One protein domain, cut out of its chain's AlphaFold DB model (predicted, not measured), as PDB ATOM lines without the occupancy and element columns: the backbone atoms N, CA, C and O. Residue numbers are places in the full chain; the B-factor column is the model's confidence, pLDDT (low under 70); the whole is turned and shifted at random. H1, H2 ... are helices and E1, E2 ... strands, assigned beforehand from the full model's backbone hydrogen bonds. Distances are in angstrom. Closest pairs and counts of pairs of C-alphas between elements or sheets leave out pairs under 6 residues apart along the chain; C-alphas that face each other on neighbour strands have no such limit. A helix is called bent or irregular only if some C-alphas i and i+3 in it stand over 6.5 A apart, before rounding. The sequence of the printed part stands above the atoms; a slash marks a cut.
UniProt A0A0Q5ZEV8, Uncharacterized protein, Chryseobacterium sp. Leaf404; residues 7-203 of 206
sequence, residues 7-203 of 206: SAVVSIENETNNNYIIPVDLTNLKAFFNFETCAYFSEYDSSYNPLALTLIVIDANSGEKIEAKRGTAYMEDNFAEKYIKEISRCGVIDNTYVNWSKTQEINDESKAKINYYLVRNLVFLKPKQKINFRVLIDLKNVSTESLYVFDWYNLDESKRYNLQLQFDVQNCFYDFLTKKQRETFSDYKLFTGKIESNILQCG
ATOM      1  N   SER A   7     115.547 114.576 113.307       85.25
ATOM      2  CA  SER A   7     116.666 115.094 112.524       85.25
ATOM      3  C   SER A   7     116.716 116.607 112.621       85.25
ATOM      4  O   SER A   7     115.664 117.244 112.565       85.25
ATOM      5  N   ALA A   8     117.916 117.171 112.688       86.19
ATOM      6  CA  ALA A   8     118.139 118.607 112.591       86.19
ATOM      7  C   ALA A   8     118.855 118.942 111.281       86.19
ATOM      8  O   ALA A   8     119.733 118.204 110.834       86.19
ATOM      9  N   VAL A   9     118.469 120.060 110.665       91.19
ATOM     10  CA  VAL A   9     119.233 120.667 109.572       91.19
ATOM     11  C   VAL A   9     120.188 121.667 110.200       91.19
ATOM     12  O   VAL A   9     119.754 122.591 110.883       91.19
ATOM     13  N   VAL A  10     121.478 121.463 109.972       93.38
ATOM     14  CA  VAL A  10     122.547 122.302 110.502       93.38
ATOM     15  C   VAL A  10     123.142 123.098 109.356       93.38
ATOM     16  O   VAL A  10     123.404 122.565 108.276       93.38
ATOM     17  N   SER A  11     123.356 124.383 109.610       95.38
ATOM     18  CA  SER A  11     124.037 125.285 108.697       95.38
ATOM     19  C   SER A  11     125.321 125.796 109.334       95.38
ATOM     20  O   SER A  11     125.285 126.285 110.459       95.38
ATOM     21  N   ILE A  12     126.430 125.740 108.597       95.62
ATOM     22  CA  ILE A  12     127.680 126.415 108.972       95.62
ATOM     23  C   ILE A  12     127.987 127.439 107.886       95.62
ATOM     24  O   ILE A  12     128.027 127.100 106.701       95.62
ATOM     25  N   GLU A  13     128.182 128.690 108.292       97.06
ATOM     26  CA  GLU A  13     128.459 129.811 107.402       97.06
ATOM     27  C   GLU A  13     129.769 130.494 107.786       97.06
ATOM     28  O   GLU A  13     130.017 130.805 108.949       97.06
ATOM     29  N   ASN A  14     130.617 130.740 106.790       97.75
ATOM     30  CA  ASN A  14     131.794 131.575 106.956       97.75
ATOM     31  C   ASN A  14     131.421 133.042 106.717       97.75
ATOM     32  O   ASN A  14     131.477 133.538 105.593       97.75
ATOM     33  N   GLU A  15     131.092 133.760 107.785       96.88
ATOM     34  CA  GLU A  15     130.730 135.180 107.707       96.88
ATOM     35  C   GLU A  15     131.929 136.115 107.466       96.88
ATOM     36  O   GLU A  15     131.763 137.331 107.351       96.88
ATOM     37  N   THR A  16     133.150 135.594 107.375       97.50
ATOM     38  CA  THR A  16     134.357 136.413 107.235       97.50
ATOM     39  C   THR A  16     134.721 136.680 105.769       97.50
ATOM     40  O   THR A  16     134.059 136.222 104.837       97.50
ATOM     41  N   ASN A  17     135.822 137.413 105.571       97.75
ATOM     42  CA  ASN A  17     136.449 137.631 104.265       97.75
ATOM     43  C   ASN A  17     137.664 136.713 104.014       97.75
ATOM     44  O   ASN A  17     138.369 136.904 103.028       97.75
ATOM     45  N   ASN A  18     137.934 135.739 104.892       98.12
ATOM     46  CA  ASN A  18     139.036 134.785 104.727       98.12
ATOM     47  C   ASN A  18     138.503 133.402 104.345       98.12
ATOM     48  O   ASN A  18     137.394 133.041 104.727       98.12
ATOM     49  N   ASN A  19     139.312 132.603 103.656       98.56
ATOM     50  CA  ASN A  19     139.047 131.176 103.489       98.56
ATOM     51  C   ASN A  19     139.333 130.434 104.806       98.56
ATOM     52  O   ASN A  19     140.359 130.698 105.439       98.56
ATOM     53  N   TYR A  20     138.475 129.488 105.189       98.25
ATOM     54  CA  TYR A  20     138.641 128.668 106.391       98.25
ATOM     55  C   TYR A  20     138.559 127.171 106.101       98.25
ATOM     56  O   TYR A  20     137.791 126.738 105.245       98.25
ATOM     57  N   ILE A  21     139.339 126.391 106.846       98.19
ATOM     58  CA  ILE A  21     139.192 124.939 106.963       98.19
ATOM     59  C   ILE A  21     138.697 124.619 108.367       98.19
ATOM     60  O   ILE A  21     139.241 125.144 109.340       98.19
ATOM     61  N   ILE A  22     137.696 123.746 108.464       97.25
ATOM     62  CA  ILE A  22     137.123 123.274 109.726       97.25
ATOM     63  C   ILE A  22     137.101 121.734 109.707       97.25
ATOM     64  O   ILE A  22     136.507 121.170 108.790       97.25
ATOM     65  N   PRO A  23     137.730 121.037 110.670       95.88
ATOM     66  CA  PRO A  23     137.711 119.583 110.764       95.88
ATOM     67  C   PRO A  23     136.436 119.147 111.483       95.88
ATOM     68  O   PRO A  23     136.435 119.050 112.702       95.88
ATOM     69  N   VAL A  24     135.344 118.934 110.758       95.12
ATOM     70  CA  VAL A  24     134.039 118.609 111.350       95.12
ATOM     71  C   VAL A  24     133.401 117.432 110.623       95.12
ATOM     72  O   VAL A  24     133.302 117.425 109.396       95.12
ATOM     73  N   ASP A  25     132.962 116.439 111.391       92.19
ATOM     74  CA  ASP A  25     132.136 115.344 110.890       92.19
ATOM     75  C   ASP A  25     130.699 115.857 110.710       92.19
ATOM     76  O   ASP A  25     130.052 116.335 111.645       92.19
ATOM     77  N   LEU A  26     130.223 115.802 109.465       91.75
ATOM     78  CA  LEU A  26     128.910 116.305 109.050       91.75
ATOM     79  C   LEU A  26     127.807 115.239 109.112       91.75
ATOM     80  O   LEU A  26     126.668 115.510 108.727       91.75
ATOM     81  N   THR A  27     128.145 114.019 109.523       86.69
ATOM     82  CA  THR A  27     127.273 112.843 109.460       86.69
ATOM     83  C   THR A  27     126.826 112.369 110.834       86.69
ATOM     84  O   THR A  27     125.662 111.990 110.984       86.69
ATOM     85  N   ASN A  28     127.697 112.466 111.838       87.12
ATOM     86  CA  ASN A  28     127.442 111.937 113.175       87.12
ATOM     87  C   ASN A  28     127.359 113.021 114.252       87.12
ATOM     88  O   ASN A  28     127.844 114.144 114.096       87.12
ATOM     89  N   LEU A  29     126.761 112.642 115.380       90.25
ATOM     90  CA  LEU A  29     126.816 113.390 116.629       90.25
ATOM     91  C   LEU A  29     127.617 112.603 117.664       90.25
ATOM     92  O   LEU A  29     127.720 111.379 117.603       90.25
ATOM     93  N   LYS A  30     128.146 113.317 118.654       90.94
ATOM     94  CA  LYS A  30     128.673 112.725 119.884       90.94
ATOM     95  C   LYS A  30     127.933 113.276 121.094       90.94
ATOM     96  O   LYS A  30     127.350 114.360 121.037       90.94
ATOM     97  N   ALA A  31     127.919 112.519 122.183       92.06
ATOM     98  CA  ALA A  31     127.278 112.957 123.414       92.06
ATOM     99  C   ALA A  31     128.199 113.870 124.236       92.06
ATOM    100  O   ALA A  31     129.412 113.891 124.043       92.06
ATOM    101  N   PHE A  32     127.616 114.651 125.140       93.19
ATOM    102  CA  PHE A  32     128.352 115.553 126.012       93.19
ATOM    103  C   PHE A  32     128.912 114.798 127.221       93.19
ATOM    104  O   PHE A  32     128.154 114.251 128.025       93.19
ATOM    105  N   PHE A  33     130.235 114.850 127.359       89.50
ATOM    106  CA  PHE A  33     130.988 114.422 128.533       89.50
ATOM    107  C   PHE A  33     131.857 115.577 129.032       89.50
ATOM    108  O   PHE A  33     132.408 116.339 128.234       89.50
ATOM    109  N   ASN A  34     131.994 115.726 130.349       83.81
ATOM    110  CA  ASN A  34     132.660 116.891 130.945       83.81
ATOM    111  C   ASN A  34     134.201 116.879 130.811       83.81
ATOM    112  O   ASN A  34     134.855 117.876 131.115       83.81
ATOM    113  N   PHE A  35     134.771 115.768 130.336       74.00
ATOM    114  CA  PHE A  35     136.208 115.489 130.311       74.00
ATOM    115  C   PHE A  35     136.814 115.427 128.897       74.00
ATOM    116  O   PHE A  35     137.971 115.029 128.743       74.00
ATOM    117  N   GLU A  36     136.074 115.801 127.847       67.75
ATOM    118  CA  GLU A  36     136.589 115.717 126.475       67.75
ATOM    119  C   GLU A  36     137.769 116.678 126.242       67.75
ATOM    120  O   GLU A  36     137.665 117.896 126.387       67.75
ATOM    121  N   THR A  37     138.913 116.122 125.838       66.88
ATOM    122  CA  THR A  37     140.154 116.856 125.540       66.88
ATOM    123  C   THR A  37     140.827 116.317 124.277       66.88
ATOM    124  O   THR A  37     140.481 115.242 123.785       66.88
ATOM    125  N   CYS A  38     141.844 117.029 123.771       73.00
ATOM    126  CA  CYS A  38     142.708 116.566 122.676       73.00
ATOM    127  C   CYS A  38     143.273 115.146 122.859       73.00
ATOM    128  O   CYS A  38     143.548 114.487 121.860       73.00
ATOM    129  N   ALA A  39     143.448 114.670 124.098       65.69
ATOM    130  CA  ALA A  39     143.982 113.334 124.370       65.69
ATOM    131  C   ALA A  39     143.128 112.226 123.725       65.69
ATOM    132  O   ALA A  39     143.665 111.271 123.165       65.69
ATOM    133  N   TYR A  40     141.808 112.417 123.672       68.31
ATOM    134  CA  TYR A  40     140.888 111.470 123.038       68.31
ATOM    135  C   TYR A  40     141.001 111.445 121.508       68.31
ATOM    136  O   TYR A  40     140.621 110.462 120.883       68.31
ATOM    137  N   PHE A  41     141.549 112.496 120.881       73.06
ATOM    138  CA  PHE A  41     141.797 112.497 119.436       73.06
ATOM    139  C   PHE A  41     142.988 111.609 119.065       73.06
ATOM    140  O   PHE A  41     142.936 110.886 118.072       73.06
ATOM    141  N   SER A  42     144.058 111.635 119.870       68.19
ATOM    142  CA  SER A  42     145.222 110.758 119.668       68.19
ATOM    143  C   SER A  42     144.924 109.283 119.929       68.19
ATOM    144  O   SER A  42     145.643 108.424 119.426       68.19
ATOM    145  N   GLU A  43     143.865 109.006 120.684       66.38
ATOM    146  CA  GLU A  43     143.381 107.667 121.015       66.38
ATOM    147  C   GLU A  43     142.203 107.240 120.133       66.38
ATOM    148  O   GLU A  43     141.467 106.340 120.518       66.38
ATOM    149  N   TYR A  44     142.006 107.869 118.963       66.81
ATOM    150  CA  TYR A  44     140.963 107.470 118.017       66.81
ATOM    151  C   TYR A  44     141.101 105.984 117.652       66.81
ATOM    152  O   TYR A  44     141.857 105.589 116.759       66.81
ATOM    153  N   ASP A  45     140.333 105.165 118.354       63.16
ATOM    154  CA  ASP A  45     139.781 103.932 117.852       63.16
ATOM    155  C   ASP A  45     138.392 104.266 117.292       63.16
ATOM    156  O   ASP A  45     137.732 105.212 117.718       63.16
ATOM    157  N   SER A  46     137.953 103.538 116.279       61.28
ATOM    158  CA  SER A  46     136.718 103.795 115.531       61.28
ATOM    159  C   SER A  46     135.413 103.769 116.354       61.28
ATOM    160  O   SER A  46     134.344 103.713 115.760       61.28
ATOM    161  N   SER A  47     135.464 103.722 117.691       62.41
ATOM    162  CA  SER A  47     134.293 103.768 118.573       62.41
ATOM    163  C   SER A  47     133.917 105.174 119.050       62.41
ATOM    164  O   SER A  47     132.860 105.345 119.661       62.41
ATOM    165  N   TYR A  48     134.749 106.183 118.774       74.12
ATOM    166  CA  TYR A  48     134.505 107.565 119.171       74.12
ATOM    167  C   TYR A  48     134.794 108.534 118.022       74.12
ATOM    168  O   TYR A  48     135.852 108.466 117.407       74.12
ATOM    169  N   ASN A  49     133.874 109.473 117.773       82.56
ATOM    170  CA  ASN A  49     133.996 110.486 116.723       82.56
ATOM    171  C   ASN A  49     134.409 111.841 117.292       82.56
ATOM    172  O   ASN A  49     133.555 112.673 117.597       82.56
ATOM    173  N   PRO A  50     135.711 112.122 117.422       86.62
ATOM    174  CA  PRO A  50     136.168 113.345 118.063       86.62
ATOM    175  C   PRO A  50     135.826 114.611 117.268       86.62
ATOM    176  O   PRO A  50     135.723 115.674 117.881       86.62
ATOM    177  N   LEU A  51     135.630 114.499 115.945       91.56
ATOM    178  CA  LEU A  51     135.279 115.611 115.053       91.56
ATOM    179  C   LEU A  51     133.762 115.821 114.899       91.56
ATOM    180  O   LEU A  51     133.349 116.754 114.211       91.56
ATOM    181  N   ALA A  52     132.930 114.971 115.509       91.50
ATOM    182  CA  ALA A  52     131.480 115.133 115.484       91.50
ATOM    183  C   ALA A  52     131.023 116.300 116.365       91.50
ATOM    184  O   ALA A  52     131.627 116.611 117.398       91.50
ATOM    185  N   LEU A  53     129.906 116.916 115.971       93.56
ATOM    186  CA  LEU A  53     129.230 117.900 116.808       93.56
ATOM    187  C   LEU A  53     128.753 117.232 118.105       93.56
ATOM    188  O   LEU A  53     128.087 116.194 118.083       93.56
ATOM    189  N   THR A  54     129.044 117.862 119.236       93.88
ATOM    190  CA  THR A  54     128.539 117.462 120.543       93.88
ATOM    191  C   THR A  54     127.086 117.892 120.678       93.88
ATOM    192  O   THR A  54     126.780 119.085 120.670       93.88
ATOM    193  N   LEU A  55     126.183 116.929 120.846       94.06
ATOM    194  CA  LEU A  55     124.812 117.182 121.270       94.06
ATOM    195  C   LEU A  55     124.807 117.428 122.772       94.06
ATOM    196  O   LEU A  55     125.053 116.500 123.526       94.06
ATOM    197  N   ILE A  56     124.499 118.642 123.206       94.62
ATOM    198  CA  ILE A  56     124.365 119.041 124.608       94.62
ATOM    199  C   ILE A  56     122.880 119.099 124.966       94.62
ATOM    200  O   ILE A  56     122.091 119.739 124.267       94.62
ATOM    201  N   VAL A  57     122.513 118.465 126.081       94.50
ATOM    202  CA  VAL A  57     121.177 118.566 126.686       94.50
ATOM    203  C   VAL A  57     121.253 119.470 127.910       94.50
ATOM    204  O   VAL A  57     122.131 119.300 128.750       94.50
ATOM    205  N   ILE A  58     120.344 120.435 128.009       94.81
ATOM    206  CA  ILE A  58     120.329 121.454 129.061       94.81
ATOM    207  C   ILE A  58     118.967 121.406 129.760       94.81
ATOM    208  O   ILE A  58     117.939 121.531 129.093       94.81
ATOM    209  N   ASP A  59     118.936 121.234 131.082       93.25
ATOM    210  CA  ASP A  59     117.702 121.348 131.874       93.25
ATOM    211  C   ASP A  59     117.151 122.775 131.737       93.25
ATOM    212  O   ASP A  59     117.841 123.754 132.025       93.25
ATOM    213  N   ALA A  60     115.916 122.911 131.245       91.56
ATOM    214  CA  ALA A  60     115.351 124.218 130.921       91.56
ATOM    215  C   ALA A  60     115.074 125.084 132.164       91.56
ATOM    216  O   ALA A  60     114.968 126.303 132.032       91.56
ATOM    217  N   ASN A  61     114.959 124.472 133.347       90.75
ATOM    218  CA  ASN A  61     114.712 125.170 134.605       90.75
ATOM    219  C   ASN A  61     116.018 125.585 135.285       90.75
ATOM    220  O   ASN A  61     116.149 126.734 135.699       90.75
ATOM    221  N   SER A  62     116.973 124.660 135.427       94.31
ATOM    222  CA  SER A  62     118.235 124.938 136.130       94.31
ATOM    223  C   SER A  62     119.324 125.528 135.230       94.31
ATOM    224  O   SER A  62     120.267 126.133 135.737       94.31
ATOM    225  N   GLY A  63     119.223 125.359 133.908       93.25
ATOM    226  CA  GLY A  63     120.288 125.694 132.960       93.25
ATOM    227  C   GLY A  63     121.481 124.732 133.011       93.25
ATOM    228  O   GLY A  63     122.504 124.987 132.375       93.25
ATOM    229  N   GLU A  64     121.375 123.636 133.763       94.50
ATOM    230  CA  GLU A  64     122.444 122.657 133.936       94.50
ATOM    231  C   GLU A  64     122.607 121.785 132.686       94.50
ATOM    232  O   GLU A  64     121.626 121.289 132.126       94.50
ATOM    233  N   LYS A  65     123.858 121.570 132.261       95.06
ATOM    234  CA  LYS A  65     124.187 120.616 131.198       95.06
ATOM    235  C   LYS A  65     124.115 119.200 131.754       95.06
ATOM    236  O   LYS A  65     124.824 118.868 132.698       95.06
ATOM    237  N   ILE A  66     123.291 118.365 131.138       94.75
ATOM    238  CA  ILE A  66     123.163 116.958 131.495       94.75
ATOM    239  C   ILE A  66     124.308 116.197 130.842       94.75
ATOM    240  O   ILE A  66     124.479 116.260 129.628       94.75
ATOM    241  N   GLU A  67     125.087 115.485 131.648       94.94
ATOM    242  CA  GLU A  67     126.125 114.588 131.152       94.94
ATOM    243  C   GLU A  67     125.505 113.287 130.634       94.94
ATOM    244  O   GLU A  67     124.561 112.737 131.216       94.94
ATOM    245  N   ALA A  68     126.022 112.807 129.508       93.12
ATOM    246  CA  ALA A  68     125.601 111.542 128.941       93.12
ATOM    247  C   ALA A  68     126.117 110.357 129.769       93.12
ATOM    248  O   ALA A  68     127.042 110.454 130.574       93.12
ATOM    249  N   LYS A  69     125.515 109.195 129.543       90.31
ATOM    250  CA  LYS A  69     126.010 107.907 130.021       90.31
ATOM    251  C   LYS A  69     126.501 107.099 128.833       90.31
ATOM    252  O   LYS A  69     125.920 107.180 127.755       90.31
ATOM    253  N   ARG A  70     127.540 106.301 129.064       86.44
ATOM    254  CA  ARG A  70     128.072 105.332 128.108       86.44
ATOM    255  C   ARG A  70     127.765 103.924 128.579       86.44
ATOM    256  O   ARG A  70     127.843 103.631 129.773       86.44
ATOM    257  N   GLY A  71     127.448 103.051 127.639       80.56
ATOM    258  CA  GLY A  71     127.128 101.659 127.917       80.56
ATOM    259  C   GLY A  71     127.737 100.768 126.873       80.56
ATOM    260  O   GLY A  71     127.937 101.170 125.726       80.56
ATOM    261  N   THR A  72     128.030  99.552 127.312       74.94
ATOM    262  CA  THR A  72     128.539  98.497 126.461       74.94
ATOM    263  C   THR A  72     127.481  97.412 126.306       74.94
ATOM    264  O   THR A  72     126.926  96.926 127.293       74.94
ATOM    265  N   ALA A  73     127.164  97.026 125.071       66.69
ATOM    266  CA  ALA A  73     126.357  95.836 124.846       66.69
ATOM    267  C   ALA A  73     127.219  94.607 125.171       66.69
ATOM    268  O   ALA A  73     128.188  94.316 124.469       66.69
ATOM    269  N   TYR A  74     126.878  93.888 126.244       56.66
ATOM    270  CA  TYR A  74     127.452  92.573 126.515       56.66
ATOM    271  C   TYR A  74     126.903  91.587 125.484       56.66
ATOM    272  O   TYR A  74     125.739  91.195 125.548       56.66
ATOM    273  N   MET A  75     127.734  91.203 124.520       57.47
ATOM    274  CA  MET A  75     127.461  90.064 123.648       57.47
ATOM    275  C   MET A  75     128.160  88.837 124.230       57.47
ATOM    276  O   MET A  75     129.322  88.927 124.614       57.47
ATOM    277  N   GLU A  76     127.466  87.701 124.306       58.94
ATOM    278  CA  GLU A  76     128.111  86.420 124.621       58.94
ATOM    279  C   GLU A  76     129.250  86.161 123.616       58.94
ATOM    280  O   GLU A  76     129.069  86.383 122.414       58.94
ATOM    281  N   ASP A  77     130.407  85.683 124.091       58.28
ATOM    282  CA  ASP A  77     131.658  85.569 123.312       58.28
ATOM    283  C   ASP A  77     131.468  84.875 121.947       58.28
ATOM    284  O   ASP A  77     131.997  85.304 120.920       58.28
ATOM    285  N   ASN A  78     130.615  83.847 121.905       56.22
ATOM    286  CA  ASN A  78     130.324  83.077 120.694       56.22
ATOM    287  C   ASN A  78     129.540  83.875 119.634       56.22
ATOM    288  O   ASN A  78     129.642  83.597 118.435       56.22
ATOM    289  N   PHE A  79     128.739  84.858 120.056       59.59
ATOM    290  CA  PHE A  79     127.989  85.735 119.157       59.59
ATOM    291  C   PHE A  79     128.881  86.857 118.623       59.59
ATOM    292  O   PHE A  79     128.816  87.168 117.432       59.59
ATOM    293  N   ALA A  80     129.768  87.395 119.467       57.91
ATOM    294  CA  ALA A  80     130.777  88.368 119.062       57.91
ATOM    295  C   ALA A  80     131.706  87.790 117.983       57.91
ATOM    296  O   ALA A  80     131.859  88.404 116.931       57.91
ATOM    297  N   GLU A  81     132.249  86.579 118.161       57.44
ATOM    298  CA  GLU A  81     133.098  85.943 117.143       57.44
ATOM    299  C   GLU A  81     132.352  85.671 115.832       57.44
ATOM    300  O   GLU A  81     132.859  85.971 114.748       57.44
ATOM    301  N   LYS A  82     131.136  85.118 115.906       57.69
ATOM    302  CA  LYS A  82     130.330  84.811 114.716       57.69
ATOM    303  C   LYS A  82     129.966  86.079 113.945       57.69
ATOM    304  O   LYS A  82     130.069  86.094 112.720       57.69
ATOM    305  N   TYR A  83     129.600  87.144 114.650       59.28
ATOM    306  CA  TYR A  83     129.221  88.413 114.046       59.28
ATOM    307  C   TYR A  83     130.431  89.218 113.559       59.28
ATOM    308  O   TYR A  83     130.369  89.764 112.467       59.28
ATOM    309  N   ILE A  84     131.573  89.214 114.261       59.19
ATOM    310  CA  ILE A  84     132.848  89.747 113.740       59.19
ATOM    311  C   ILE A  84     133.211  89.032 112.440       59.19
ATOM    312  O   ILE A  84     133.640  89.678 111.490       59.19
ATOM    313  N   LYS A  85     132.997  87.713 112.359       56.47
ATOM    314  CA  LYS A  85     133.232  86.906 111.154       56.47
ATOM    315  C   LYS A  85     132.229  87.194 110.027       56.47
ATOM    316  O   LYS A  85     132.581  87.066 108.858       56.47
ATOM    317  N   GLU A  86     131.000  87.589 110.354       54.84
ATOM    318  CA  GLU A  86     129.982  88.026 109.388       54.84
ATOM    319  C   GLU A  86     130.202  89.480 108.928       54.84
ATOM    320  O   GLU A  86     130.164  89.739 107.729       54.84
ATOM    321  N   ILE A  87     130.566  90.405 109.823       53.50
ATOM    322  CA  ILE A  87     131.023  91.763 109.487       53.50
ATOM    323  C   ILE A  87     132.322  91.714 108.691       53.50
ATOM    324  O   ILE A  87     132.458  92.467 107.751       53.50
ATOM    325  N   SER A  88     133.279  90.841 108.983       51.72
ATOM    326  CA  SER A  88     134.486  90.732 108.143       51.72
ATOM    327  C   SER A  88     134.223  90.017 106.809       51.72
ATOM    328  O   SER A  88     135.027  90.130 105.888       51.72
ATOM    329  N   ARG A  89     133.084  89.317 106.669       48.78
ATOM    330  CA  ARG A  89     132.602  88.745 105.398       48.78
ATOM    331  C   ARG A  89     131.768  89.720 104.559       48.78
ATOM    332  O   ARG A  89     131.802  89.610 103.338       48.78
ATOM    333  N   CYS A  90     131.019  90.633 105.184       45.22
ATOM    334  CA  CYS A  90     130.114  91.580 104.510       45.22
ATOM    335  C   CYS A  90     130.596  93.040 104.547       45.22
ATOM    336  O   CYS A  90     130.263  93.831 103.670       45.22
ATOM    337  N   GLY A  91     131.364  93.400 105.564       43.72
ATOM    338  CA  GLY A  91     131.992  94.690 105.782       43.72
ATOM    339  C   GLY A  91     133.370  94.711 105.145       43.72
ATOM    340  O   GLY A  91     134.245  93.893 105.429       43.72
ATOM    341  N   VAL A  92     133.562  95.680 104.262       47.06
ATOM    342  CA  VAL A  92     134.889  96.080 103.815       47.06
ATOM    343  C   VAL A  92     135.641  96.493 105.079       47.06
ATOM    344  O   VAL A  92     135.298  97.509 105.675       47.06
ATOM    345  N   ILE A  93     136.630  95.713 105.527       52.84
ATOM    346  CA  ILE A  93     137.652  96.257 106.427       52.84
ATOM    347  C   ILE A  93     138.208  97.458 105.659       52.84
ATOM    348  O   ILE A  93     138.858  97.261 104.629       52.84
ATOM    349  N   ASP A  94     137.852  98.679 106.078       59.22
ATOM    350  CA  ASP A  94     138.186  99.917 105.372       59.22
ATOM    351  C   ASP A  94     139.684 100.204 105.530       59.22
ATOM    352  O   ASP A  94     140.122 101.107 106.235       59.22
ATOM    353  N   ASN A  95     140.495  99.397 104.852       68.00
ATOM    354  CA  ASN A  95     141.940  99.526 104.746       68.00
ATOM    355  C   ASN A  95     142.324 100.630 103.752       68.00
ATOM    356  O   ASN A  95     143.463 100.679 103.287       68.00
ATOM    357  N   THR A  96     141.404 101.531 103.392       77.69
ATOM    358  CA  THR A  96     141.738 102.688 102.551       77.69
ATOM    359  C   THR A  96     142.814 103.556 103.201       77.69
ATOM    360  O   THR A  96     143.656 104.098 102.480       77.69
ATOM    361  N   TYR A  97     142.899 103.578 104.539       81.75
ATOM    362  CA  TYR A  97     143.994 104.236 105.253       81.75
ATOM    363  C   TYR A  97     145.372 103.589 104.984       81.75
ATOM    364  O   TYR A  97     146.387 104.265 105.104       81.75
ATOM    365  N   VAL A  98     145.444 102.310 104.590       83.19
ATOM    366  CA  VAL A  98     146.709 101.616 104.262       83.19
ATOM    367  C   VAL A  98     147.270 102.103 102.929       83.19
ATOM    368  O   VAL A  98     148.477 102.256 102.763       83.19
ATOM    369  N   ASN A  99     146.402 102.368 101.952       87.56
ATOM    370  CA  ASN A  99     146.835 103.015 100.715       87.56
ATOM    371  C   ASN A  99     147.132 104.496 100.970       87.56
ATOM    372  O   ASN A  99     148.137 105.013 100.483       87.56
ATOM    373  N   TRP A 100     146.310 105.157 101.787       90.81
ATOM    374  CA  TRP A 100     146.536 106.533 102.212       90.81
ATOM    375  C   TRP A 100     147.909 106.718 102.867       90.81
ATOM    376  O   TRP A 100     148.656 107.599 102.447       90.81
ATOM    377  N   SER A 101     148.283 105.850 103.813       92.62
ATOM    378  CA  SER A 101     149.557 105.915 104.537       92.62
ATOM    379  C   SER A 101     150.750 105.894 103.586       92.62
ATOM    380  O   SER A 101     151.652 106.716 103.719       92.62
ATOM    381  N   LYS A 102     150.702 105.044 102.551       90.94
ATOM    382  CA  LYS A 102     151.716 104.988 101.491       90.94
ATOM    383  C   LYS A 102     151.759 106.278 100.672       90.94
ATOM    384  O   LYS A 102     152.838 106.800 100.431       90.94
ATOM    385  N   THR A 103     150.605 106.814 100.264       90.50
ATOM    386  CA  THR A 103     150.549 108.052  99.454       90.50
ATOM    387  C   THR A 103     150.971 109.310 100.211       90.50
ATOM    388  O   THR A 103     151.418 110.276  99.593       90.50
ATOM    389  N   GLN A 104     150.788 109.313 101.533       92.25
ATOM    390  CA  GLN A 104     151.123 110.430 102.414       92.25
ATOM    391  C   GLN A 104     152.449 110.225 103.160       92.25
ATOM    392  O   GLN A 104     152.817 111.088 103.954       92.25
ATOM    393  N   GLU A 105     153.148 109.111 102.913       92.50
ATOM    394  CA  GLU A 105     154.426 108.753 103.544       92.50
ATOM    395  C   GLU A 105     154.360 108.738 105.087       92.50
ATOM    396  O   GLU A 105     155.277 109.170 105.787       92.50
ATOM    397  N   ILE A 106     153.251 108.234 105.638       93.62
ATOM    398  CA  ILE A 106     153.030 108.101 107.084       93.62
ATOM    399  C   ILE A 106     153.319 106.653 107.490       93.62
ATOM    400  O   ILE A 106     152.538 105.752 107.196       93.62
ATOM    401  N   ASN A 107     154.435 106.429 108.185       91.19
ATOM    402  CA  ASN A 107     154.875 105.082 108.583       91.19
ATOM    403  C   ASN A 107     154.126 104.520 109.803       91.19
ATOM    404  O   ASN A 107     154.063 103.308 109.986       91.19
ATOM    405  N   ASP A 108     153.595 105.396 110.653       90.75
ATOM    406  CA  ASP A 108     152.849 105.025 111.855       90.75
ATOM    407  C   ASP A 108     151.379 104.779 111.495       90.75
ATOM    408  O   ASP A 108     150.692 105.670 110.990       90.75
ATOM    409  N   GLU A 109     150.904 103.557 111.736       87.19
ATOM    410  CA  GLU A 109     149.560 103.130 111.354       87.19
ATOM    411  C   GLU A 109     148.461 103.941 112.054       87.19
ATOM    412  O   GLU A 109     147.507 104.381 111.408       87.19
ATOM    413  N   SER A 110     148.603 104.179 113.360       85.75
ATOM    414  CA  SER A 110     147.636 104.944 114.150       85.75
ATOM    415  C   SER A 110     147.579 106.394 113.676       85.75
ATOM    416  O   SER A 110     146.496 106.933 113.444       85.75
ATOM    417  N   LYS A 111     148.736 107.015 113.410       89.50
ATOM    418  CA  LYS A 111     148.786 108.365 112.827       89.50
ATOM    419  C   LYS A 111     148.196 108.405 111.426       89.50
ATOM    420  O   LYS A 111     147.550 109.391 111.083       89.50
ATOM    421  N   ALA A 112     148.392 107.367 110.615       91.38
ATOM    422  CA  ALA A 112     147.807 107.302 109.281       91.38
ATOM    423  C   ALA A 112     146.277 107.218 109.335       91.38
ATOM    424  O   ALA A 112     145.614 107.913 108.566       91.38
ATOM    425  N   LYS A 113     145.717 106.435 110.269       88.44
ATOM    426  CA  LYS A 113     144.268 106.369 110.524       88.44
ATOM    427  C   LYS A 113     143.709 107.729 110.937       88.44
ATOM    428  O   LYS A 113     142.762 108.205 110.313       88.44
ATOM    429  N   ILE A 114     144.328 108.380 111.925       89.81
ATOM    430  CA  ILE A 114     143.893 109.697 112.414       89.81
ATOM    431  C   ILE A 114     144.015 110.756 111.317       89.81
ATOM    432  O   ILE A 114     143.072 111.508 111.080       89.81
ATOM    433  N   ASN A 115     145.143 110.800 110.599       93.94
ATOM    434  CA  ASN A 115     145.332 111.729 109.486       93.94
ATOM    435  C   ASN A 115     144.270 111.525 108.400       93.94
ATOM    436  O   ASN A 115     143.715 112.494 107.890       93.94
ATOM    437  N   TYR A 116     143.971 110.274 108.056       92.88
ATOM    438  CA  TYR A 116     142.958 109.960 107.061       92.88
ATOM    439  C   TYR A 116     141.558 110.402 107.498       92.88
ATOM    440  O   TYR A 116     140.845 111.047 106.725       92.88
ATOM    441  N   TYR A 117     141.180 110.107 108.745       90.62
ATOM    442  CA  TYR A 117     139.917 110.554 109.331       90.62
ATOM    443  C   TYR A 117     139.817 112.084 109.359       90.62
ATOM    444  O   TYR A 117     138.810 112.638 108.922       90.62
ATOM    445  N   LEU A 118     140.883 112.773 109.775       94.12
ATOM    446  CA  LEU A 118     140.961 114.230 109.771       94.12
ATOM    447  C   LEU A 118     140.753 114.803 108.372       94.12
ATOM    448  O   LEU A 118     139.877 115.641 108.185       94.12
ATOM    449  N   VAL A 119     141.541 114.351 107.391       95.38
ATOM    450  CA  VAL A 119     141.540 114.914 106.034       95.38
ATOM    451  C   VAL A 119     140.206 114.689 105.326       95.38
ATOM    452  O   VAL A 119     139.740 115.590 104.630       95.38
ATOM    453  N   ARG A 120     139.550 113.541 105.539       93.25
ATOM    454  CA  ARG A 120     138.202 113.290 105.000       93.25
ATOM    455  C   ARG A 120     137.127 114.198 105.602       93.25
ATOM    456  O   ARG A 120     136.133 114.452 104.931       93.25
ATOM    457  N   ASN A 121     137.341 114.697 106.816       95.12
ATOM    458  CA  ASN A 121     136.417 115.584 107.522       95.12
ATOM    459  C   ASN A 121     136.836 117.066 107.470       95.12
ATOM    460  O   ASN A 121     136.284 117.892 108.195       95.12
ATOM    461  N   LEU A 122     137.799 117.445 106.618       97.50
ATOM    462  CA  LEU A 122     138.111 118.857 106.390       97.50
ATOM    463  C   LEU A 122     137.052 119.499 105.494       97.50
ATOM    464  O   LEU A 122     136.946 119.210 104.302       97.50
ATOM    465  N   VAL A 123     136.317 120.443 106.064       97.69
ATOM    466  CA  VAL A 123     135.369 121.292 105.351       97.69
ATOM    467  C   VAL A 123     136.055 122.594 104.962       97.69
ATOM    468  O   VAL A 123     136.517 123.344 105.820       97.69
ATOM    469  N   PHE A 124     136.080 122.884 103.663       98.06
ATOM    470  CA  PHE A 124     136.654 124.103 103.095       98.06
ATOM    471  C   PHE A 124     135.545 125.130 102.849       98.06
ATOM    472  O   PHE A 124     134.629 124.888 102.060       98.06
ATOM    473  N   LEU A 125     135.636 126.286 103.505       98.00
ATOM    474  CA  LEU A 125     134.663 127.371 103.412       98.00
ATOM    475  C   LEU A 125     135.321 128.645 102.888       98.00
ATOM    476  O   LEU A 125     136.127 129.281 103.567       98.00
ATOM    477  N   LYS A 126     134.923 129.062 101.689       98.44
ATOM    478  CA  LYS A 126     135.248 130.384 101.143       98.44
ATOM    479  C   LYS A 126     134.482 131.494 101.878       98.44
ATOM    480  O   LYS A 126     133.497 131.197 102.561       98.44
ATOM    481  N   PRO A 127     134.893 132.767 101.738       98.56
ATOM    482  CA  PRO A 127     134.136 133.906 102.236       98.56
ATOM    483  C   PRO A 127     132.662 133.818 101.860       98.56
ATOM    484  O   PRO A 127     132.331 133.584 100.696       98.56
ATOM    485  N   LYS A 128     131.788 134.012 102.852       97.88
ATOM    486  CA  LYS A 128     130.322 133.997 102.715       97.88
ATOM    487  C   LYS A 128     129.744 132.667 102.226       97.88
ATOM    488  O   LYS A 128     128.576 132.594 101.854       97.88
ATOM    489  N   GLN A 129     130.548 131.604 102.207       98.31
ATOM    490  CA  GLN A 129     130.068 130.281 101.852       98.31
ATOM    491  C   GLN A 129     129.312 129.674 103.029       98.31
ATOM    492  O   GLN A 129     129.785 129.676 104.168       98.31
ATOM    493  N   LYS A 130     128.161 129.094 102.706       97.69
ATOM    494  CA  LYS A 130     127.315 128.345 103.622       97.69
ATOM    495  C   LYS A 130     127.235 126.892 103.177       97.69
ATOM    496  O   LYS A 130     126.998 126.618 102.001       97.69
ATOM    497  N   ILE A 131     127.397 125.974 104.120       97.06
ATOM    498  CA  ILE A 131     127.094 124.555 103.933       97.06
ATOM    499  C   ILE A 131     125.883 124.174 104.772       97.06
ATOM    500  O   ILE A 131     125.625 124.771 105.818       97.06
ATOM    501  N   ASN A 132     125.140 123.175 104.303       96.38
ATOM    502  CA  ASN A 132     124.000 122.619 105.014       96.38
ATOM    503  C   ASN A 132     124.120 121.103 105.034       96.38
ATOM    504  O   ASN A 132     124.422 120.492 104.009       96.38
ATOM    505  N   PHE A 133     123.846 120.508 106.182       94.25
ATOM    506  CA  PHE A 133     123.844 119.066 106.365       94.25
ATOM    507  C   PHE A 133     122.753 118.681 107.355       94.25
ATOM    508  O   PHE A 133     122.143 119.531 108.010       94.25
ATOM    509  N   ARG A 134     122.448 117.389 107.414       92.00
ATOM    510  CA  ARG A 134     121.428 116.849 108.302       92.00
ATOM    511  C   ARG A 134     122.085 115.887 109.270       92.00
ATOM    512  O   ARG A 134     122.765 114.970 108.832       92.00
ATOM    513  N   VAL A 135     121.794 116.068 110.548       89.25
ATOM    514  CA  VAL A 135     122.196 115.147 111.613       89.25
ATOM    515  C   VAL A 135     120.968 114.453 112.179       89.25
ATOM    516  O   VAL A 135     119.883 115.045 112.256       89.25
ATOM    517  N   LEU A 136     121.125 113.186 112.549       87.88
ATOM    518  CA  LEU A 136     120.102 112.431 113.264       87.88
ATOM    519  C   LEU A 136     120.275 112.654 114.763       87.88
ATOM    520  O   LEU A 136     121.387 112.631 115.274       87.88
ATOM    521  N   ILE A 137     119.166 112.884 115.455       87.69
ATOM    522  CA  ILE A 137     119.130 113.093 116.900       87.69
ATOM    523  C   ILE A 137     118.356 111.930 117.514       87.69
ATOM    524  O   ILE A 137     117.147 111.798 117.310       87.69
ATOM    525  N   ASP A 138     119.066 111.112 118.280       87.56
ATOM    526  CA  ASP A 138     118.518 110.026 119.084       87.56
ATOM    527  C   ASP A 138     119.102 110.124 120.497       87.56
ATOM    528  O   ASP A 138     120.267 109.815 120.730       87.56
ATOM    529  N   LEU A 139     118.295 110.578 121.458       89.12
ATOM    530  CA  LEU A 139     118.746 110.767 122.843       89.12
ATOM    531  C   LEU A 139     119.009 109.437 123.569       89.12
ATOM    532  O   LEU A 139     119.607 109.446 124.644       89.12
ATOM    533  N   LYS A 140     118.580 108.304 122.990       86.56
ATOM    534  CA  LYS A 140     118.841 106.955 123.505       86.56
ATOM    535  C   LYS A 140     120.064 106.295 122.864       86.56
ATOM    536  O   LYS A 140     120.518 105.277 123.376       86.56
ATOM    537  N   ASN A 141     120.568 106.843 121.758       85.81
ATOM    538  CA  ASN A 141     121.768 106.371 121.074       85.81
ATOM    539  C   ASN A 141     122.387 107.504 120.235       85.81
ATOM    540  O   ASN A 141     122.230 107.554 119.015       85.81
ATOM    541  N   VAL A 142     123.068 108.430 120.909       87.69
ATOM    542  CA  VAL A 142     123.592 109.663 120.305       87.69
ATOM    543  C   VAL A 142     124.724 109.374 119.325       87.69
ATOM    544  O   VAL A 142     124.795 110.013 118.283       87.69
ATOM    545  N   SER A 143     125.599 108.422 119.658       74.44
ATOM    546  CA  SER A 143     126.814 108.118 118.894       74.44
ATOM    547  C   SER A 143     126.548 107.391 117.575       74.44
ATOM    548  O   SER A 143     127.453 107.326 116.753       74.44
ATOM    549  N   THR A 144     125.336 106.854 117.364       64.81
ATOM    550  CA  THR A 144     124.794 106.253 116.121       64.81
ATOM    551  C   THR A 144     125.611 105.163 115.406       64.81
ATOM    552  O   THR A 144     125.085 104.545 114.483       64.81
ATOM    553  N   GLU A 145     126.841 104.869 115.824       60.00
ATOM    554  CA  GLU A 145     127.808 104.110 115.022       60.00
ATOM    555  C   GLU A 145     128.126 102.710 115.534       60.00
ATOM    556  O   GLU A 145     128.481 101.837 114.742       60.00
ATOM    557  N   SER A 146     127.991 102.456 116.836       59.03
ATOM    558  CA  SER A 146     128.391 101.173 117.408       59.03
ATOM    559  C   SER A 146     127.213 100.448 118.045       59.03
ATOM    560  O   SER A 146     126.523 100.963 118.920       59.03
ATOM    561  N   LEU A 147     127.015  99.196 117.621       57.88
ATOM    562  CA  LEU A 147     126.135  98.240 118.300       57.88
ATOM    563  C   LEU A 147     126.666  97.865 119.692       57.88
ATOM    564  O   LEU A 147     125.923  97.311 120.496       57.88
ATOM    565  N   TYR A 148     127.943  98.154 119.967       63.59
ATOM    566  CA  TYR A 148     128.632  97.769 121.193       63.59
ATOM    567  C   TYR A 148     128.794  98.909 122.171       63.59
ATOM    568  O   TYR A 148     128.751  98.643 123.359       63.59
ATOM    569  N   VAL A 149     129.010 100.138 121.703       73.38
ATOM    570  CA  VAL A 149     129.222 101.310 122.555       73.38
ATOM    571  C   VAL A 149     128.221 102.372 122.151       73.38
ATOM    572  O   VAL A 149     128.284 102.908 121.047       73.38
ATOM    573  N   PHE A 150     127.294 102.676 123.045       81.81
ATOM    574  CA  PHE A 150     126.283 103.691 122.799       81.81
ATOM    575  C   PHE A 150     126.257 104.693 123.941       81.81
ATOM    576  O   PHE A 150     126.375 104.338 125.120       81.81
ATOM    577  N   ASP A 151     126.090 105.952 123.555       88.69
ATOM    578  CA  ASP A 151     125.951 107.063 124.480       88.69
ATOM    579  C   ASP A 151     124.480 107.494 124.534       88.69
ATOM    580  O   ASP A 151     123.824 107.630 123.497       88.69
ATOM    581  N   TRP A 152     123.937 107.711 125.732       91.12
ATOM    582  CA  TRP A 152     122.549 108.141 125.918       91.12
ATOM    583  C   TRP A 152     122.393 109.161 127.038       91.12
ATOM    584  O   TRP A 152     123.214 109.262 127.949       91.12
ATOM    585  N   TYR A 153     121.271 109.870 127.010       92.38
ATOM    586  CA  TYR A 153     120.861 110.765 128.079       92.38
ATOM    587  C   TYR A 153     119.808 110.115 128.972       92.38
ATOM    588  O   TYR A 153     118.786 109.619 128.498       92.38
ATOM    589  N   ASN A 154     120.038 110.136 130.286       91.12
ATOM    590  CA  ASN A 154     119.045 109.702 131.266       91.12
ATOM    591  C   ASN A 154     118.145 110.887 131.639       91.12
ATOM    592  O   ASN A 154     118.471 111.644 132.552       91.12
ATOM    593  N   LEU A 155     117.058 111.068 130.889       90.69
ATOM    594  CA  LEU A 155     116.171 112.226 130.995       90.69
ATOM    595  C   LEU A 155     114.912 111.894 131.794       90.69
ATOM    596  O   LEU A 155     114.334 110.820 131.644       90.69
ATOM    597  N   ASP A 156     114.488 112.843 132.621       88.94
ATOM    598  CA  ASP A 156     113.243 112.772 133.379       88.94
ATOM    599  C   ASP A 156     112.086 113.252 132.495       88.94
ATOM    600  O   ASP A 156     112.090 114.391 132.026       88.94
ATOM    601  N   GLU A 157     111.089 112.393 132.268       85.50
ATOM    602  CA  GLU A 157     109.927 112.714 131.427       85.50
ATOM    603  C   GLU A 157     109.091 113.887 131.984       85.50
ATOM    604  O   GLU A 157     108.360 114.524 131.230       85.50
ATOM    605  N   SER A 158     109.216 114.222 133.275       87.12
ATOM    606  CA  SER A 158     108.532 115.368 133.894       87.12
ATOM    607  C   SER A 158     109.229 116.716 133.656       87.12
ATOM    608  O   SER A 158     108.668 117.773 133.964       87.12
ATOM    609  N   LYS A 159     110.450 116.705 133.109       88.12
ATOM    610  CA  LYS A 159     111.265 117.901 132.885       88.12
ATOM    611  C   LYS A 159     111.271 118.332 131.423       88.12
ATOM    612  O   LYS A 159     111.091 117.544 130.498       88.12
ATOM    613  N   ARG A 160     111.531 119.624 131.211       90.00
ATOM    614  CA  ARG A 160     111.770 120.198 129.882       90.00
ATOM    615  C   ARG A 160     113.261 120.383 129.655       90.00
ATOM    616  O   ARG A 160     113.979 120.798 130.564       90.00
ATOM    617  N   TYR A 161     113.692 120.132 128.424       91.44
ATOM    618  CA  TYR A 161     115.093 120.207 128.041       91.44
ATOM    619  C   TYR A 161     115.285 121.022 126.767       91.44
ATOM    620  O   TYR A 161     114.508 120.939 125.816       91.44
ATOM    621  N   ASN A 162     116.368 121.781 126.761       92.56
ATOM    622  CA  ASN A 162     116.882 122.488 125.607       92.56
ATOM    623  C   ASN A 162     118.026 121.680 124.989       92.56
ATOM    624  O   ASN A 162     118.822 121.078 125.711       92.56
ATOM    625  N   LEU A 163     118.121 121.684 123.661       93.06
ATOM    626  CA  LEU A 163     119.218 121.049 122.937       93.06
ATOM    627  C   LEU A 163     120.125 122.110 122.321       93.06
ATOM    628  O   LEU A 163     119.657 123.126 121.810       93.06
ATOM    629  N   GLN A 164     121.424 121.847 122.333       94.06
ATOM    630  CA  GLN A 164     122.426 122.667 121.669       94.06
ATOM    631  C   GLN A 164     123.445 121.748 121.000       94.06
ATOM    632  O   GLN A 164     123.916 120.793 121.603       94.06
ATOM    633  N   LEU A 165     123.807 122.036 119.757       94.25
ATOM    634  CA  LEU A 165     124.998 121.479 119.120       94.25
ATOM    635  C   LEU A 165     126.191 122.405 119.372       94.25
ATOM    636  O   LEU A 165     126.082 123.617 119.157       94.25
ATOM    637  N   GLN A 166     127.307 121.827 119.802       94.25
ATOM    638  CA  GLN A 166     128.569 122.516 120.068       94.25
ATOM    639  C   GLN A 166     129.728 121.739 119.440       94.25
ATOM    640  O   GLN A 166     129.701 120.514 119.402       94.25
ATOM    641  N   PHE A 167     130.770 122.430 118.990       93.25
ATOM    642  CA  PHE A 167     132.024 121.794 118.605       93.25
ATOM    643  C   PHE A 167     133.222 122.685 118.926       93.25
ATOM    644  O   PHE A 167     133.299 123.827 118.468       93.25
ATOM    645  N   ASP A 168     134.145 122.156 119.728       91.88
ATOM    646  CA  ASP A 168     135.368 122.843 120.139       91.88
ATOM    647  C   ASP A 168     136.545 122.378 119.274       91.88
ATOM    648  O   ASP A 168     137.078 121.278 119.434       91.88
ATOM    649  N   VAL A 169     136.962 123.236 118.345       92.69
ATOM    650  CA  VAL A 169     138.061 122.973 117.417       92.69
ATOM    651  C   VAL A 169     139.382 123.387 118.047       92.69
ATOM    652  O   VAL A 169     139.684 124.577 118.190       92.69
ATOM    653  N   GLN A 170     140.189 122.392 118.401       91.31
ATOM    654  CA  GLN A 170     141.480 122.588 119.054       91.31
ATOM    655  C   GLN A 170     142.637 122.497 118.049       91.31
ATOM    656  O   GLN A 170     142.582 121.743 117.079       91.31
ATOM    657  N   ASN A 171     143.723 123.235 118.312       91.25
ATOM    658  CA  ASN A 171     144.924 123.241 117.459       91.25
ATOM    659  C   ASN A 171     145.495 121.831 117.222       91.25
ATOM    660  O   ASN A 171     145.957 121.539 116.122       91.25
ATOM    661  N   CYS A 172     145.410 120.965 118.236       90.50
ATOM    662  CA  CYS A 172     145.959 119.610 118.223       90.50
ATOM    663  C   CYS A 172     145.404 118.725 117.098       90.50
ATOM    664  O   CYS A 172     146.088 117.809 116.650       90.50
ATOM    665  N   PHE A 173     144.189 118.991 116.599       91.81
ATOM    666  CA  PHE A 173     143.636 118.230 115.477       91.81
ATOM    667  C   PHE A 173     144.531 118.366 114.249       91.81
ATOM    668  O   PHE A 173     144.820 117.389 113.565       91.81
ATOM    669  N   TYR A 174     145.056 119.566 114.009       94.56
ATOM    670  CA  TYR A 174     145.884 119.838 112.847       94.56
ATOM    671  C   TYR A 174     147.302 119.287 112.966       94.56
ATOM    672  O   TYR A 174     147.973 119.199 111.941       94.56
ATOM    673  N   ASP A 175     147.761 118.878 114.154       93.06
ATOM    674  CA  ASP A 175     149.091 118.280 114.361       93.06
ATOM    675  C   ASP A 175     149.284 116.990 113.565       93.06
ATOM    676  O   ASP A 175     150.407 116.635 113.211       93.06
ATOM    677  N   PHE A 176     148.179 116.351 113.183       93.56
ATOM    678  CA  PHE A 176     148.188 115.162 112.349       93.56
ATOM    679  C   PHE A 176     148.327 115.466 110.859       93.56
ATOM    680  O   PHE A 176     148.580 114.533 110.106       93.56
ATOM    681  N   LEU A 177     148.204 116.720 110.405       96.06
ATOM    682  CA  LEU A 177     148.439 117.083 109.004       96.06
ATOM    683  C   LEU A 177     149.921 116.975 108.637       96.06
ATOM    684  O   LEU A 177     150.790 117.544 109.308       96.06
ATOM    685  N   THR A 178     150.204 116.324 107.509       95.81
ATOM    686  CA  THR A 178     151.560 116.264 106.953       95.81
ATOM    687  C   THR A 178     152.004 117.638 106.454       95.81
ATOM    688  O   THR A 178     151.190 118.514 106.150       95.81
ATOM    689  N   LYS A 179     153.319 117.833 106.305       95.19
ATOM    690  CA  LYS A 179     153.871 119.068 105.731       95.19
ATOM    691  C   LYS A 179     153.273 119.372 104.349       95.19
ATOM    692  O   LYS A 179     152.803 120.481 104.124       95.19
ATOM    693  N   LYS A 180     153.201 118.360 103.476       95.50
ATOM    694  CA  LYS A 180     152.615 118.462 102.129       95.50
ATOM    695  C   LYS A 180     151.149 118.905 102.163       95.50
ATOM    696  O   LYS A 180     150.730 119.730 101.355       95.50
ATOM    697  N   GLN A 181     150.364 118.384 103.105       96.75
ATOM    698  CA  GLN A 181     148.968 118.790 103.288       96.75
ATOM    699  C   GLN A 181     148.873 120.246 103.759       96.75
ATOM    700  O   GLN A 181     148.119 121.019 103.181       96.75
ATOM    701  N   ARG A 182     149.691 120.661 104.735       96.44
ATOM    702  CA  ARG A 182     149.726 122.060 105.201       96.44
ATOM    703  C   ARG A 182     150.104 123.039 104.088       96.44
ATOM    704  O   ARG A 182     149.493 124.095 103.986       96.44
ATOM    705  N   GLU A 183     151.060 122.675 103.237       96.69
ATOM    706  CA  GLU A 183     151.429 123.462 102.053       96.69
ATOM    707  C   GLU A 183     150.271 123.547 101.048       96.69
ATOM    708  O   GLU A 183     149.963 124.630 100.553       96.69
ATOM    709  N   THR A 184     149.576 122.427 100.814       96.50
ATOM    710  CA  THR A 184     148.384 122.363  99.945       96.50
ATOM    711  C   THR A 184     147.254 123.259 100.461       96.50
ATOM    712  O   THR A 184     146.479 123.799  99.677       96.50
ATOM    713  N   PHE A 185     147.159 123.433 101.778       96.81
ATOM    714  CA  PHE A 185     146.110 124.207 102.439       96.81
ATOM    715  C   PHE A 185     146.523 125.646 102.778       96.81
ATOM    716  O   PHE A 185     145.794 126.326 103.493       96.81
ATOM    717  N   SER A 186     147.666 126.124 102.279       96.44
ATOM    718  CA  SER A 186     148.246 127.425 102.654       96.44
ATOM    719  C   SER A 186     147.344 128.639 102.382       96.44
ATOM    720  O   SER A 186     147.419 129.624 103.116       96.44
ATOM    721  N   ASP A 187     146.436 128.551 101.406       97.50
ATOM    722  CA  ASP A 187     145.459 129.606 101.084       97.50
ATOM    723  C   ASP A 187     144.265 129.671 102.059       97.50
ATOM    724  O   ASP A 187     143.369 130.512 101.903       97.50
ATOM    725  N   TYR A 188     144.216 128.774 103.046       98.38
ATOM    726  CA  TYR A 188     143.146 128.665 104.031       98.38
ATOM    727  C   TYR A 188     143.669 128.881 105.449       98.38
ATOM    728  O   TYR A 188     144.731 128.401 105.842       98.38
ATOM    729  N   LYS A 189     142.860 129.552 106.271       98.00
ATOM    730  CA  LYS A 189     143.075 129.613 107.717       98.00
ATOM    731  C   LYS A 189     142.492 128.362 108.368       98.00
ATOM    732  O   LYS A 189     141.328 128.032 108.154       98.00
ATOM    733  N   LEU A 190     143.283 127.683 109.189       97.62
ATOM    734  CA  LEU A 190     142.795 126.584 110.023       97.62
ATOM    735  C   LEU A 190     141.947 127.183 111.151       97.62
ATOM    736  O   LEU A 190     142.450 127.985 111.938       97.62
ATOM    737  N   PHE A 191     140.654 126.863 111.190       96.94
ATOM    738  CA  PHE A 191     139.761 127.385 112.218       96.94
ATOM    739  C   PHE A 191     140.086 126.751 113.565       96.94
ATOM    740  O   PHE A 191     140.185 125.531 113.669       96.94
ATOM    741  N   THR A 192     140.207 127.574 114.599       95.38
ATOM    742  CA  THR A 192     140.302 127.141 115.993       95.38
ATOM    743  C   THR A 192     139.358 127.981 116.828       95.38
ATOM    744  O   THR A 192     139.127 129.156 116.537       95.38
ATOM    745  N   GLY A 193     138.795 127.371 117.861       94.44
ATOM    746  CA  GLY A 193     137.765 127.985 118.682       94.44
ATOM    747  C   GLY A 193     136.486 127.171 118.663       94.44
ATOM    748  O   GLY A 193     136.499 125.967 118.421       94.44
ATOM    749  N   LYS A 194     135.379 127.837 118.959       94.44
ATOM    750  CA  LYS A 194     134.123 127.187 119.299       94.44
ATOM    751  C   LYS A 194     133.053 127.479 118.253       94.44
ATOM    752  O   LYS A 194     132.872 128.631 117.864       94.44
ATOM    753  N   ILE A 195     132.344 126.440 117.823       93.50
ATOM    754  CA  ILE A 195     131.144 126.537 116.989       93.50
ATOM    755  C   ILE A 195     129.951 126.176 117.868       93.50
ATOM    756  O   ILE A 195     129.918 125.094 118.454       93.50
ATOM    757  N   GLU A 196     128.973 127.074 117.965       94.56
ATOM    758  CA  GLU A 196     127.746 126.857 118.734       94.56
ATOM    759  C   GLU A 196     126.533 127.129 117.864       94.56
ATOM    760  O   GLU A 196     126.442 128.148 117.182       94.56
ATOM    761  N   SER A 197     125.583 126.206 117.913       93.19
ATOM    762  CA  SER A 197     124.255 126.426 117.349       93.19
ATOM    763  C   SER A 197     123.399 127.303 118.263       93.19
ATOM    764  O   SER A 197     123.669 127.469 119.458       93.19
ATOM    765  N   ASN A 198     122.311 127.822 117.696       89.88
ATOM    766  CA  ASN A 198     121.198 128.329 118.483       89.88
ATOM    767  C   ASN A 198     120.603 127.216 119.363       89.88
ATOM    768  O   ASN A 198     120.638 126.035 119.021       89.88
ATOM    769  N   ILE A 199     119.990 127.613 120.475       87.69
ATOM    770  CA  ILE A 199     119.303 126.676 121.362       87.69
ATOM    771  C   ILE A 199     118.003 126.211 120.699       87.69
ATOM    772  O   ILE A 199     117.174 127.023 120.282       87.69
ATOM    773  N   LEU A 200     117.819 124.895 120.618       80.25
ATOM    774  CA  LEU A 200     116.586 124.258 120.181       80.25
ATOM    775  C   LEU A 200     115.723 123.974 121.410       80.25
ATOM    776  O   LEU A 200     116.080 123.164 122.267       80.25
ATOM    777  N   GLN A 201     114.576 124.640 121.493       72.75
ATOM    778  CA  GLN A 201     113.582 124.357 122.522       72.75
ATOM    779  C   GLN A 201     112.752 123.156 122.073       72.75
ATOM    780  O   GLN A 201     111.837 123.281 121.259       72.75
ATOM    781  N   CYS A 202     113.085 121.972 122.579       62.28
ATOM    782  CA  CYS A 202     112.252 120.800 122.373       62.28
ATOM    783  C   CYS A 202     111.158 120.804 123.442       62.28
ATOM    784  O   CYS A 202     111.374 120.402 124.584       62.28
ATOM    785  N   GLY A 203     109.962 121.261 123.067       52.28
ATOM    786  CA  GLY A 203     108.765 120.921 123.824       52.28
ATOM    787  C   GLY A 203     108.596 119.406 123.782       52.28
ATOM    788  O   GLY A 203     108.211 118.863 122.751       52.28
TER     789      GLY A 203
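Overview. This is residues 7 to 203 of the 206 residues of an uncharacterized protein of Chryseobacterium sp. Leaf404 (UniProt A0A0Q5ZEV8). A strongly twisted five-stranded sheet, E3 E4 E9 E10 E11, and the two-stranded ribbon E1 E7 form a sandwich, two sheets partly face to face with their strands crossed at 44 degrees. H3, H4 and H5 cluster beyond one end with the small pair E2 E6, while the pair E5 E8 leads toward H2, whose residues 84 to 90 stick out. The 197 printed residues include six named helices and eleven named strands, in the order E1 E2 E3 H1 E4 E5 H2 H3 H4 E6 E7 E8 E9 H5 H6 E10 E11, a mixed class. The five-stranded sheet is branched and mixed, with E3 and E4 parallel and its other pairs antiparallel. The whole is compact, with a radius of gyration of the C-alphas of 18.6 A, and flat, spanning 55 by 55 by 27 A.

Along the chain. In the largest sheet, E9, residues 161 to 169, runs 25.5 A from (115.093, 120.207, 128.041), and E4, residues 52 to 59, runs 22.3 A. E3 is residues 25 to 31, E10 193 to 196 and E11 200 to 202, ending at (112.252, 120.800, 122.373). E1, residues 7 to 13, begins at (116.666, 115.094, 112.524), and E7, 130 to 137, runs 21.8 A. The short pairs are E2, 20 to 23, with E6, 122 to 125, and E5, 69 to 72, with E8, 149 to 152. H2, residues 77 to 90, runs 19.8 A and H4, 109 to 120, 16.5 A; H1 is 39 to 42, H3 96 to 103, H5 171 to 176 and H6 179 to 184.

Arrangement. E4 lies on one side of E9, with N 54 and O 166 at 2.7 A; E10 and E11 lie on the other side, with N 167 and O 195 at 2.8 A and N 163 and O 200 at 2.9 A. E3, H1 and E4 form a strand-helix-strand unit, two parallel neighbour strands with a helix between, its crossover right-handed; N 55 and O 30 are 2.8 A apart. Antiparallel pairs are E1 and E7, N 10 to O 133 2.8 A; E2 and E6, N 22 to O 123 2.9 A; and E5 and E8, N 69 to O 152 2.8 A. The closest C-alphas of E3 and E7, Thr 27 and Val 135, are 6.0 A apart. H4 touches H3, about perpendicular at 81 degrees, closest C-alphas Ser 101 and Ala 112 at 5.2 A. H4 touches H5 at a steep tilt of 63 degrees, opposite ways, closest C-alphas Asn 115 and Phe 176 at 5.3 A. H1 is close to H4 but not clearly touching, C-alphas 42 and 114 at 7.5 A; H2 and H6 touch no helix. H5 is neither bent nor irregular, but only just: C-alphas 173 and 176 are 6.3 A apart. Each O i to N i+4 pair is within hydrogen-bond range in H2, H4 and H6, 3 of 4 in H3 and 0 of 2 in H5, where 2 of 3 O i to N i+3 pairs are; H1 is too short for such a pair.

Size, cuts and confidence. The C-alphas farthest apart, Asn 17 and Asn 78, are 57.3 A apart. The printed part has no cut, and the link E7 to E8 is long. Its mean pLDDT is 84.9, with residues 73 to 95 among those under 70.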